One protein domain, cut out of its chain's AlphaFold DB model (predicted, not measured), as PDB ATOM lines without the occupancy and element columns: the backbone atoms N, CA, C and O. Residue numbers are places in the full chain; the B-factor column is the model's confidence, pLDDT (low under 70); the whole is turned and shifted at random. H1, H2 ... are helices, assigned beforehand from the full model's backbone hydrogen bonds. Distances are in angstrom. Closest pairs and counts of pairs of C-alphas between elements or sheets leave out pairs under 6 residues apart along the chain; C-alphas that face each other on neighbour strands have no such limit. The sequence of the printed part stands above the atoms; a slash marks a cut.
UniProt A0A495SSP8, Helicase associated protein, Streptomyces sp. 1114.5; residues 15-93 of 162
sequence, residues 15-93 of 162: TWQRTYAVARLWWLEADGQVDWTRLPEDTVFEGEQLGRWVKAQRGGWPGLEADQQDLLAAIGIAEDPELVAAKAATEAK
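Overview. This is residues 15 to 93 of the 162 residues of the protein "Helicase associated protein" of Streptomyces sp. 1114.5 (UniProt A0A495SSP8). Four short helices make a small cluster with few contacts between them: H2 is in the middle, H1 meets it near Leu 50, the first residue of H2, and H4 makes a corner with it at Gly 59, the last residue of H2. H3 runs nearly alongside H1 with little contact, and a 20-residue stretch without a named element, residues 30 to 49, loops back from the end of H1 to the beginning of H2. The printed part has 79 residues, with four named helices in the order H1, H2, H3, H4 and no named strand; its class is all helix, and the helices hold 45 residues. The whole is compact, with a radius of gyration of the C-alphas of 12.3 A, and its outline is only just elongated, with spans of 39 by 26 by 22 A.

Along the chain. H1, residues 15 to 29, is the longest helix at 21.1 A from first to last C-alpha; it begins at C-alpha 15 at (-40.665, -3.862, -32.524). After the long link, H2, residues 50 to 59, begins at C-alpha 50 at (-36.944, -5.052, -42.941) and is 14.2 A long. H3, residues 66 to 74, is 12.3 A long. H4, residues 81 to 91, is 15.1 A long and ends at C-alpha 91 at (-56.696, 5.780, -45.003).

Arrangement. H1 touches H2 with residues 19 to 23 alone; their closest C-alphas, of Thr 19 and Leu 50, are 6.5 A apart. The lines of H1 and H2 are only just about perpendicular, at 72 degrees. H2 touches H4 with 10 pairs of C-alphas within 8 A, the closest being those of Gly 59 and Val 84 at 4.2 A. The lines of H2 and H4 are about perpendicular, at 85 degrees. H1 and H3 are close but not clearly touching: their closest C-alphas, of Tyr 20 and Leu 72, are 7.9 A apart. H1 and H3 run the same way at a shallow tilt of 22 degrees. H2 and H3 are near each other, with 6 pairs of C-alphas within 10 A. H1 and H4 are apart, and so are H3 and H4. In H1, H2, H3 and H4 every pair of backbone O of residue i and N of residue i+4 is within hydrogen-bond range.

Size, cuts and confidence. The two C-alphas farthest apart are those of Asp 31 and Lys 93, at 41.2 A, while the first and last printed C-alphas, of Thr 15 and Lys 93, are 27.2 A apart. The link from H1 to H2 is long, with 20 residues; those from H2 to H3 and from H3 to H4 are short, with 6 residues each. The printed part has no cut. The mean pLDDT of the printed part is 93.2, and no printed residue is under 70.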
ATOM      1  N   THR A  15     -40.800  -3.406 -31.138       88.38
ATOM      2  CA  THR A  15     -40.665  -3.862 -32.524       88.38
ATOM      3  C   THR A  15     -40.022  -2.805 -33.415       88.38
ATOM      4  O   THR A  15     -39.140  -3.139 -34.189       88.38
ATOM      5  N   TRP A  16     -40.385  -1.529 -33.265       91.75
ATOM      6  CA  TRP A  16     -39.770  -0.444 -34.028       91.75
ATOM      7  C   TRP A  16     -38.283  -0.306 -33.695       91.75
ATOM      8  O   TRP A  16     -37.456  -0.275 -34.601       91.75
ATOM      9  N   GLN A  17     -37.938  -0.308 -32.401       90.44
ATOM     10  CA  GLN A  17     -36.546  -0.190 -31.949       90.44
ATOM     11  C   GLN A  17     -35.681  -1.345 -32.470       90.44
ATOM     12  O   GLN A  17     -34.577  -1.121 -32.962       90.44
ATOM     13  N   ARG A  18     -36.204  -2.577 -32.417       91.56
ATOM     14  CA  ARG A  18     -35.532  -3.768 -32.952       91.56
ATOM     15  C   ARG A  18     -35.302  -3.667 -34.452       91.56
ATOM     16  O   ARG A  18     -34.171  -3.841 -34.894       91.56
ATOM     17  N   THR A  19     -36.343  -3.372 -35.232       93.50
ATOM     18  CA  THR A  19     -36.200  -3.310 -36.689       93.50
ATOM     19  C   THR A  19     -35.291  -2.149 -37.115       93.50
ATOM     20  O   THR A  19     -34.518  -2.310 -38.054       93.50
ATOM     21  N   TYR A  20     -35.294  -1.020 -36.391       94.44
ATOM     22  CA  TYR A  20     -34.335   0.071 -36.604       94.44
ATOM     23  C   TYR A  20     -32.893  -0.350 -36.291       94.44
ATOM     24  O   TYR A  20     -32.000  -0.090 -37.092       94.44
ATOM     25  N   ALA A  21     -32.648  -1.033 -35.167       93.31
ATOM     26  CA  ALA A  21     -31.311  -1.525 -34.828       93.31
ATOM     27  C   ALA A  21     -30.767  -2.476 -35.907       93.31
ATOM     28  O   ALA A  21     -29.605  -2.374 -36.292       93.31
ATOM     29  N   VAL A  22     -31.631  -3.337 -36.444       94.88
ATOM     30  CA  VAL A  22     -31.336  -4.236 -37.567       94.88
ATOM     31  C   VAL A  22     -31.058  -3.459 -38.862       94.88
ATOM     32  O   VAL A  22     -30.090  -3.756 -39.559       94.88
ATOM     33  N   ALA A  23     -31.849  -2.427 -39.167       95.50
ATOM     34  CA  ALA A  23     -31.615  -1.547 -40.314       95.50
ATOM     35  C   ALA A  23     -30.260  -0.828 -40.210       95.50
ATOM     36  O   ALA A  23     -29.487  -0.799 -41.164       95.50
ATOM     37  N   ARG A  24     -29.952  -0.284 -39.028       95.62
ATOM     38  CA  ARG A  24     -28.683   0.383 -38.733       95.62
ATOM     39  C   ARG A  24     -27.505  -0.584 -38.814       95.62
ATOM     40  O   ARG A  24     -26.458  -0.197 -39.315       95.62
ATOM     41  N   LEU A  25     -27.666  -1.822 -38.347       95.12
ATOM     42  CA  LEU A  25     -26.636  -2.853 -38.467       95.12
ATOM     43  C   LEU A  25     -26.307  -3.125 -39.935       95.12
ATOM     44  O   LEU A  25     -25.146  -3.020 -40.310       95.12
ATOM     45  N   TRP A  26     -27.317  -3.374 -40.774       95.50
ATOM     46  CA  TRP A  26     -27.089  -3.559 -42.209       95.50
ATOM     47  C   TRP A  26     -26.431  -2.318 -42.821       95.50
ATOM     48  O   TRP A  26     -25.446  -2.425 -43.543       95.50
ATOM     49  N   TRP A  27     -26.912  -1.120 -42.487       96.38
ATOM     50  CA  TRP A  27     -26.302   0.121 -42.960       96.38
ATOM     51  C   TRP A  27     -24.803   0.197 -42.648       96.38
ATOM     52  O   TRP A  27     -24.019   0.525 -43.532       96.38
ATOM     53  N   LEU A  28     -24.401  -0.164 -41.426       94.44
ATOM     54  CA  LEU A  28     -22.997  -0.221 -41.019       94.44
ATOM     55  C   LEU A  28     -22.218  -1.318 -41.761       94.44
ATOM     56  O   LEU A  28     -21.103  -1.066 -42.209       94.44
ATOM     57  N   GLU A  29     -22.793  -2.511 -41.930       94.44
ATOM     58  CA  GLU A  29     -22.172  -3.618 -42.679       94.44
ATOM     59  C   GLU A  29     -21.966  -3.291 -44.165       94.44
ATOM     60  O   GLU A  29     -21.029  -3.783 -44.791       94.44
ATOM     61  N   ALA A  30     -22.825  -2.441 -44.721       92.06
ATOM     62  CA  ALA A  30     -22.759  -1.973 -46.097       92.06
ATOM     63  C   ALA A  30     -21.963  -0.662 -46.260       92.06
ATOM     64  O   ALA A  30     -22.087  -0.021 -47.302       92.06
ATOM     65  N   ASP A  31     -21.193  -0.233 -45.253       92.88
ATOM     66  CA  ASP A  31     -20.407   1.017 -45.264       92.88
ATOM     67  C   ASP A  31     -21.254   2.266 -45.597       92.88
ATOM     68  O   ASP A  31     -20.847   3.199 -46.284       92.88
ATOM     69  N   GLY A  32     -22.511   2.253 -45.157       91.38
ATOM     70  CA  GLY A  32     -23.500   3.286 -45.430       91.38
ATOM     71  C   GLY A  32     -24.072   3.295 -46.852       91.38
ATOM     72  O   GLY A  32     -24.858   4.181 -47.190       91.38
ATOM     73  N   GLN A  33     -23.731   2.310 -47.683       90.44
ATOM     74  CA  GLN A  33     -24.123   2.222 -49.092       90.44
ATOM     75  C   GLN A  33     -25.373   1.350 -49.304       90.44
ATOM     76  O   GLN A  33     -25.383   0.444 -50.139       90.44
ATOM     77  N   VAL A  34     -26.447   1.616 -48.555       93.56
ATOM     78  CA  VAL A  34     -27.722   0.894 -48.708       93.56
ATOM     79  C   VAL A  34     -28.717   1.716 -49.524       93.56
ATOM     80  O   VAL A  34     -29.098   2.818 -49.135       93.56
ATOM     81  N   ASP A  35     -29.195   1.152 -50.635       94.56
ATOM     82  CA  ASP A  35     -30.291   1.733 -51.417       94.56
ATOM     83  C   ASP A  35     -31.650   1.254 -50.885       94.56
ATOM     84  O   ASP A  35     -32.281   0.340 -51.426       94.56
ATOM     85  N   TRP A  36     -32.122   1.895 -49.814       94.38
ATOM     86  CA  TRP A  36     -33.416   1.606 -49.178       94.38
ATOM     87  C   TRP A  36     -34.613   1.720 -50.126       94.38
ATOM     88  O   TRP A  36     -35.688   1.192 -49.841       94.38
ATOM     89  N   THR A  37     -34.446   2.415 -51.254       92.00
ATOM     90  CA  THR A  37     -35.505   2.610 -52.246       92.00
ATOM     91  C   THR A  37     -35.764   1.391 -53.115       92.00
ATOM     92  O   THR A  37     -36.889   1.199 -53.575       92.00
ATOM     93  N   ARG A  38     -34.751   0.538 -53.288       92.62
ATOM     94  CA  ARG A  38     -34.823  -0.681 -54.100       92.62
ATOM     95  C   ARG A  38     -34.904  -1.955 -53.274       92.62
ATOM     96  O   ARG A  38     -34.880  -3.044 -53.842       92.62
ATOM     97  N   LEU A  39     -35.006  -1.829 -51.954       93.50
ATOM     98  CA  LEU A  39     -35.105  -2.968 -51.055       93.50
ATOM     99  C   LEU A  39     -36.418  -3.739 -51.318       93.50
ATOM    100  O   LEU A  39     -37.495  -3.149 -51.187       93.50
ATOM    101  N   PRO A  40     -36.371  -5.040 -51.674       95.38
ATOM    102  CA  PRO A  40     -37.577  -5.847 -51.861       95.38
ATOM    103  C   PRO A  40     -38.432  -5.902 -50.591       95.38
ATOM    104  O   PRO A  40     -37.894  -5.983 -49.488       95.38
ATOM    105  N   GLU A  41     -39.761  -5.905 -50.717       93.62
ATOM    106  CA  GLU A  41     -40.664  -5.868 -49.551       93.62
ATOM    107  C   GLU A  41     -40.564  -7.115 -48.663       93.62
ATOM    108  O   GLU A  41     -40.767  -7.024 -47.452       93.62
ATOM    109  N   ASP A  42     -40.244  -8.266 -49.251       95.12
ATOM    110  CA  ASP A  42     -40.061  -9.542 -48.559       95.12
ATOM    111  C   ASP A  42     -38.679  -9.694 -47.905       95.12
ATOM    112  O   ASP A  42     -38.425 -10.705 -47.254       95.12
ATOM    113  N   THR A  43     -37.808  -8.686 -48.022       95.94
ATOM    114  CA  THR A  43     -36.481  -8.711 -47.404       95.94
ATOM    115  C   THR A  43     -36.576  -8.916 -45.896       95.94
ATOM    116  O   THR A  43     -37.157  -8.092 -45.178       95.94
ATOM    117  N   VAL A  44     -35.930  -9.982 -45.424       96.06
ATOM    118  CA  VAL A  44     -35.730 -10.283 -44.007       96.06
ATOM    119  C   VAL A  44     -34.249 -10.169 -43.669       96.06
ATOM    120  O   VAL A  44     -33.414 -10.741 -44.366       96.06
ATOM    121  N   PHE A  45     -33.931  -9.465 -42.586       94.06
ATOM    122  CA  PHE A  45     -32.573  -9.356 -42.048       94.06
ATOM    123  C   PHE A  45     -32.633  -9.506 -40.527       94.06
ATOM    124  O   PHE A  45     -33.552  -8.977 -39.908       94.06
ATOM    125  N   GLU A  46     -31.734 -10.305 -39.941       92.94
ATOM    126  CA  GLU A  46     -31.730 -10.636 -38.501       92.94
ATOM    127  C   GLU A  46     -33.113 -11.055 -37.944       92.94
ATOM    128  O   GLU A  46     -33.480 -10.767 -36.807       92.94
ATOM    129  N   GLY A  47     -33.922 -11.735 -38.770       90.94
ATOM    130  CA  GLY A  47     -35.267 -12.206 -38.409       90.94
ATOM    131  C   GLY A  47     -36.388 -11.157 -38.475       90.94
ATOM    132  O   GLY A  47     -37.546 -11.497 -38.237       90.94
ATOM    133  N   GLU A  48     -36.088  -9.910 -38.843       93.88
ATOM    134  CA  GLU A  48     -37.065  -8.828 -38.982       93.88
ATOM    135  C   GLU A  48     -37.451  -8.609 -40.455       93.88
ATOM    136  O   GLU A  48     -36.601  -8.656 -41.342       93.88
ATOM    137  N   GLN A  49     -38.730  -8.318 -40.733       95.12
ATOM    138  CA  GLN A  49     -39.222  -7.990 -42.085       95.12
ATOM    139  C   GLN A  49     -38.835  -6.560 -42.487       95.12
ATOM    140  O   GLN A  49     -39.677  -5.657 -42.554       95.12
ATOM    141  N   LEU A  50     -37.541  -6.359 -42.724       95.44
ATOM    142  CA  LEU A  50     -36.944  -5.052 -42.941       95.44
ATOM    143  C   LEU A  50     -37.490  -4.359 -44.191       95.44
ATOM    144  O   LEU A  50     -37.830  -3.183 -44.120       95.44
ATOM    145  N   GLY A  51     -37.661  -5.078 -45.304       96.00
ATOM    146  CA  GLY A  51     -38.178  -4.500 -46.552       96.00
ATOM    147  C   GLY A  51     -39.541  -3.834 -46.371       96.00
ATOM    148  O   GLY A  51     -39.744  -2.652 -46.662       96.00
ATOM    149  N   ARG A  52     -40.478  -4.586 -45.790       95.88
ATOM    150  CA  ARG A  52     -41.816  -4.092 -45.459       95.88
ATOM    151  C   ARG A  52     -41.782  -2.958 -44.438       95.88
ATOM    152  O   ARG A  52     -42.572  -2.021 -44.560       95.88
ATOM    153  N   TRP A  53     -40.908  -3.042 -43.437       96.31
ATOM    154  CA  TRP A  53     -40.775  -2.001 -42.422       96.31
ATOM    155  C   TRP A  53     -40.263  -0.690 -43.022       96.31
ATOM    156  O   TRP A  53     -40.895   0.339 -42.802       96.31
ATOM    157  N   VAL A  54     -39.217  -0.728 -43.854       97.06
ATOM    158  CA  VAL A  54     -38.682   0.445 -44.564       97.06
ATOM    159  C   VAL A  54     -39.779   1.092 -45.403       97.06
ATOM    160  O   VAL A  54     -40.066   2.273 -45.227       97.06
ATOM    161  N   LYS A  55     -40.484   0.324 -46.244       96.50
ATOM    162  CA  LYS A  55     -41.607   0.853 -47.038       96.50
ATOM    163  C   LYS A  55     -42.685   1.502 -46.159       96.50
ATOM    164  O   LYS A  55     -43.219   2.554 -46.511       96.50
ATOM    165  N   ALA A  56     -42.995   0.896 -45.011       94.81
ATOM    166  CA  ALA A  56     -43.967   1.432 -44.064       94.81
ATOM    167  C   ALA A  56     -43.503   2.745 -43.413       94.81
ATOM    168  O   ALA A  56     -44.320   3.656 -43.308       94.81
ATOM    169  N   GLN A  57     -42.228   2.873 -43.026       96.44
ATOM    170  CA  GLN A  57     -41.684   4.132 -42.499       96.44
ATOM    171  C   GLN A  57     -41.729   5.236 -43.563       96.44
ATOM    172  O   GLN A  57     -42.208   6.333 -43.298       96.44
ATOM    173  N   ARG A  58     -41.319   4.924 -44.799       96.94
ATOM    174  CA  ARG A  58     -41.263   5.895 -45.903       96.94
ATOM    175  C   ARG A  58     -42.641   6.408 -46.333       96.94
ATOM    176  O   ARG A  58     -42.780   7.592 -46.615       96.94
ATOM    177  N   GLY A  59     -43.666   5.549 -46.339       96.12
ATOM    178  CA  GLY A  59     -45.053   5.960 -46.606       96.12
ATOM    179  C   GLY A  59     -45.803   6.501 -45.385       96.12
ATOM    180  O   GLY A  59     -46.788   7.219 -45.523       96.12
ATOM    181  N   GLY A  60     -45.370   6.141 -44.177       94.88
ATOM    182  CA  GLY A  60     -45.934   6.591 -42.904       94.88
ATOM    183  C   GLY A  60     -45.277   7.842 -42.333       94.88
ATOM    184  O   GLY A  60     -45.654   8.241 -41.235       94.88
ATOM    185  N   TRP A  61     -44.341   8.451 -43.066       95.94
ATOM    186  CA  TRP A  61     -43.449   9.502 -42.580       95.94
ATOM    187  C   TRP A  61     -44.142  10.652 -41.831       95.94
ATOM    188  O   TRP A  61     -43.709  10.957 -40.722       95.94
ATOM    189  N   PRO A  62     -45.268  11.225 -42.313       94.56
ATOM    190  CA  PRO A  62     -45.937  12.328 -41.614       94.56
ATOM    191  C   PRO A  62     -46.513  11.960 -40.238       94.56
ATOM    192  O   PRO A  62     -46.886  12.844 -39.475       94.56
ATOM    193  N   GLY A  63     -46.655  10.663 -39.946       91.38
ATOM    194  CA  GLY A  63     -47.125  10.155 -38.657       91.38
ATOM    195  C   GLY A  63     -46.007   9.704 -37.716       91.38
ATOM    196  O   GLY A  63     -46.323   9.221 -36.631       91.38
ATOM    197  N   LEU A  64     -44.740   9.804 -38.130       92.25
ATOM    198  CA  LEU A  64     -43.584   9.493 -37.290       92.25
ATOM    199  C   LEU A  64     -43.241  10.680 -36.394       92.25
ATOM    200  O   LEU A  64     -43.370  11.834 -36.809       92.25
ATOM    201  N   GLU A  65     -42.768  10.393 -35.183       90.88
ATOM    202  CA  GLU A  65     -42.233  11.430 -34.294       90.88
ATOM    203  C   GLU A  65     -40.946  12.032 -34.880       90.88
ATOM    204  O   GLU A  65     -40.242  11.362 -35.636       90.88
ATOM    205  N   ALA A  66     -40.628  13.285 -34.538       90.56
ATOM    206  CA  ALA A  66     -39.469  13.991 -35.097       90.56
ATOM    207  C   ALA A  66     -38.170  13.185 -34.922       90.56
ATOM    208  O   ALA A  66     -37.473  12.920 -35.895       90.56
ATOM    209  N   ASP A  67     -37.943  12.647 -33.723       90.56
ATOM    210  CA  ASP A  67     -36.750  11.849 -33.430       90.56
ATOM    211  C   ASP A  67     -36.689  10.546 -34.249       90.56
ATOM    212  O   ASP A  67     -35.612  10.076 -34.611       90.56
ATOM    213  N   GLN A  68     -37.840   9.952 -34.593       91.81
ATOM    214  CA  GLN A  68     -37.880   8.787 -35.484       91.81
ATOM    215  C   GLN A  68     -37.480   9.174 -36.908       91.81
ATOM    216  O   GLN A  68     -36.774   8.410 -37.565       91.81
ATOM    217  N   GLN A  69     -37.905  10.346 -37.382       95.12
ATOM    218  CA  GLN A  69     -37.508  10.868 -38.689       95.12
ATOM    219  C   GLN A  69     -36.001  11.144 -38.729       95.12
ATOM    220  O   GLN A  69     -35.344  10.725 -39.680       95.12
ATOM    221  N   ASP A  70     -35.442  11.755 -37.680       93.88
ATOM    222  CA  ASP A  70     -34.004  12.016 -37.561       93.88
ATOM    223  C   ASP A  70     -33.180  10.717 -37.545       93.88
ATOM    224  O   ASP A  70     -32.198  10.591 -38.280       93.88
ATOM    225  N   LEU A  71     -33.602   9.706 -36.776       93.69
ATOM    226  CA  LEU A  71     -32.936   8.398 -36.729       93.69
ATOM    227  C   LEU A  71     -32.962   7.678 -38.084       93.69
ATOM    228  O   LEU A  71     -31.956   7.116 -38.517       93.69
ATOM    229  N   LEU A  72     -34.104   7.695 -38.772       95.69
ATOM    230  CA  LEU A  72     -34.241   7.102 -40.102       95.69
ATOM    231  C   LEU A  72     -33.390   7.845 -41.136       95.69
ATOM    232  O   LEU A  72     -32.674   7.207 -41.914       95.69
ATOM    233  N   ALA A  73     -33.412   9.178 -41.103       95.31
ATOM    234  CA  ALA A  73     -32.617  10.020 -41.987       95.31
ATOM    235  C   ALA A  73     -31.112   9.796 -41.777       95.31
ATOM    236  O   ALA A  73     -30.364   9.753 -42.755       95.31
ATOM    237  N   ALA A  74     -30.671   9.563 -40.536       94.44
ATOM    238  CA  ALA A  74     -29.273   9.286 -40.208       94.44
ATOM    239  C   ALA A  74     -28.721   8.012 -40.875       94.44
ATOM    240  O   ALA A  74     -27.522   7.939 -41.138       94.44
ATOM    241  N   ILE A  75     -29.577   7.032 -41.187       95.31
ATOM    242  CA  ILE A  75     -29.200   5.822 -41.939       95.31
ATOM    243  C   ILE A  75     -29.613   5.884 -43.417       95.31
ATOM    244  O   ILE A  75     -29.514   4.887 -44.127       95.31
ATOM    245  N   GLY A  76     -30.069   7.041 -43.910       95.00
ATOM    246  CA  GLY A  76     -30.432   7.259 -45.315       95.00
ATOM    247  C   GLY A  76     -31.851   6.831 -45.702       95.00
ATOM    248  O   GLY A  76     -32.174   6.800 -46.890       95.00
ATOM    249  N   ILE A  77     -32.716   6.500 -44.738       96.38
ATOM    250  CA  ILE A  77     -34.142   6.268 -44.995       96.38
ATOM    251  C   ILE A  77     -34.853   7.621 -44.964       96.38
ATOM    252  O   ILE A  77     -34.853   8.302 -43.946       96.38
ATOM    253  N   ALA A  78     -35.496   7.988 -46.070       94.69
ATOM    254  CA  ALA A  78     -36.243   9.236 -46.205       94.69
ATOM    255  C   ALA A  78     -37.672   8.981 -46.690       94.69
ATOM    256  O   ALA A  78     -37.964   7.923 -47.262       94.69
ATOM    257  N   GLU A  79     -38.548   9.963 -46.490       95.12
ATOM    258  CA  GLU A  79     -39.929   9.905 -46.957       95.12
ATOM    259  C   GLU A  79     -40.039   9.576 -48.450       95.12
ATOM    260  O   GLU A  79     -39.144   9.840 -49.258       95.12
ATOM    261  N   ASP A  80     -41.162   8.973 -48.817       95.44
ATOM    262  CA  ASP A  80     -41.500   8.718 -50.206       95.44
ATOM    263  C   ASP A  80     -42.868   9.340 -50.498       95.44
ATOM    264  O   ASP A  80     -43.883   8.828 -50.009       95.44
ATOM    265  N   PRO A  81     -42.933  10.450 -51.255       92.31
ATOM    266  CA  PRO A  81     -44.179  11.185 -51.445       92.31
ATOM    267  C   PRO A  81     -45.251  10.347 -52.154       92.31
ATOM    268  O   PRO A  81     -46.442  10.523 -51.887       92.31
ATOM    269  N   GLU A  82     -44.859   9.399 -53.012       92.75
ATOM    270  CA  GLU A  82     -45.799   8.495 -53.679       92.75
ATOM    271  C   GLU A  82     -46.390   7.491 -52.684       92.75
ATOM    272  O   GLU A  82     -47.606   7.274 -52.666       92.75
ATOM    273  N   LEU A  83     -45.566   6.924 -51.795       93.81
ATOM    274  CA  LEU A  83     -46.054   6.044 -50.731       93.81
ATOM    275  C   LEU A  83     -46.897   6.796 -49.696       93.81
ATOM    276  O   LEU A  83     -47.899   6.247 -49.229       93.81
ATOM    277  N   VAL A  84     -46.539   8.038 -49.361       95.06
ATOM    278  CA  VAL A  84     -47.321   8.901 -48.461       95.06
ATOM    279  C   VAL A  84     -48.701   9.166 -49.054       95.06
ATOM    280  O   VAL A  84     -49.715   8.941 -48.388       95.06
ATOM    281  N   ALA A  85     -48.768   9.555 -50.329       91.75
ATOM    282  CA  ALA A  85     -50.034   9.757 -51.027       91.75
ATOM    283  C   ALA A  85     -50.859   8.460 -51.104       91.75
ATOM    284  O   ALA A  85     -52.064   8.474 -50.842       91.75
ATOM    285  N   ALA A  86     -50.227   7.320 -51.400       90.38
ATOM    286  CA  ALA A  86     -50.899   6.022 -51.456       90.38
ATOM    287  C   ALA A  86     -51.454   5.581 -50.089       90.38
ATOM    288  O   ALA A  86     -52.562   5.029 -50.009       90.38
ATOM    289  N   LYS A  87     -50.716   5.844 -49.003       90.50
ATOM    290  CA  LYS A  87     -51.158   5.573 -47.633       90.50
ATOM    291  C   LYS A  87     -52.333   6.476 -47.260       90.50
ATOM    292  O   LYS A  87     -53.373   5.953 -46.866       90.50
ATOM    293  N   ALA A  88     -52.225   7.783 -47.501       88.75
ATOM    294  CA  ALA A  88     -53.303   8.741 -47.263       88.75
ATOM    295  C   ALA A  88     -54.576   8.381 -48.049       88.75
ATOM    296  O   ALA A  88     -55.669   8.352 -47.486       88.75
ATOM    297  N   ALA A  89     -54.448   8.004 -49.325       87.31
ATOM    298  CA  ALA A  89     -55.572   7.552 -50.145       87.31
ATOM    299  C   ALA A  89     -56.199   6.245 -49.629       87.31
ATOM    300  O   ALA A  89     -57.402   6.028 -49.778       87.31
ATOM    301  N   THR A  90     -55.407   5.356 -49.026       87.38
ATOM    302  CA  THR A  90     -55.913   4.128 -48.396       87.38
ATOM    303  C   THR A  90     -56.624   4.424 -47.077       87.38
ATOM    304  O   THR A  90     -57.661   3.823 -46.804       87.38
ATOM    305  N   GLU A  91     -56.109   5.359 -46.280       83.75
ATOM    306  CA  GLU A  91     -56.696   5.780 -45.003       83.75
ATOM    307  C   GLU A  91     -57.973   6.608 -45.180       83.75
ATOM    308  O   GLU A  91     -58.894   6.477 -44.376       83.75
ATOM    309  N   ALA A  92     -58.066   7.391 -46.258       82.81
ATOM    310  CA  ALA A  92     -59.255   8.160 -46.612       82.81
ATOM    311  C   ALA A  92     -60.432   7.285 -47.084       82.81
ATOM    312  O   ALA A  92     -61.575   7.745 -47.104       82.81
ATOM    313  N   LYS A  93     -60.190   6.023 -47.472       79.38
ATOM    314  CA  LYS A  93     -61.278   5.107 -47.838       79.38
ATOM    315  C   LYS A  93     -62.113   4.782 -46.594       79.38
ATOM    316  O   LYS A  93     -61.546   4.375 -45.577       79.38
TER     317      LYS A  93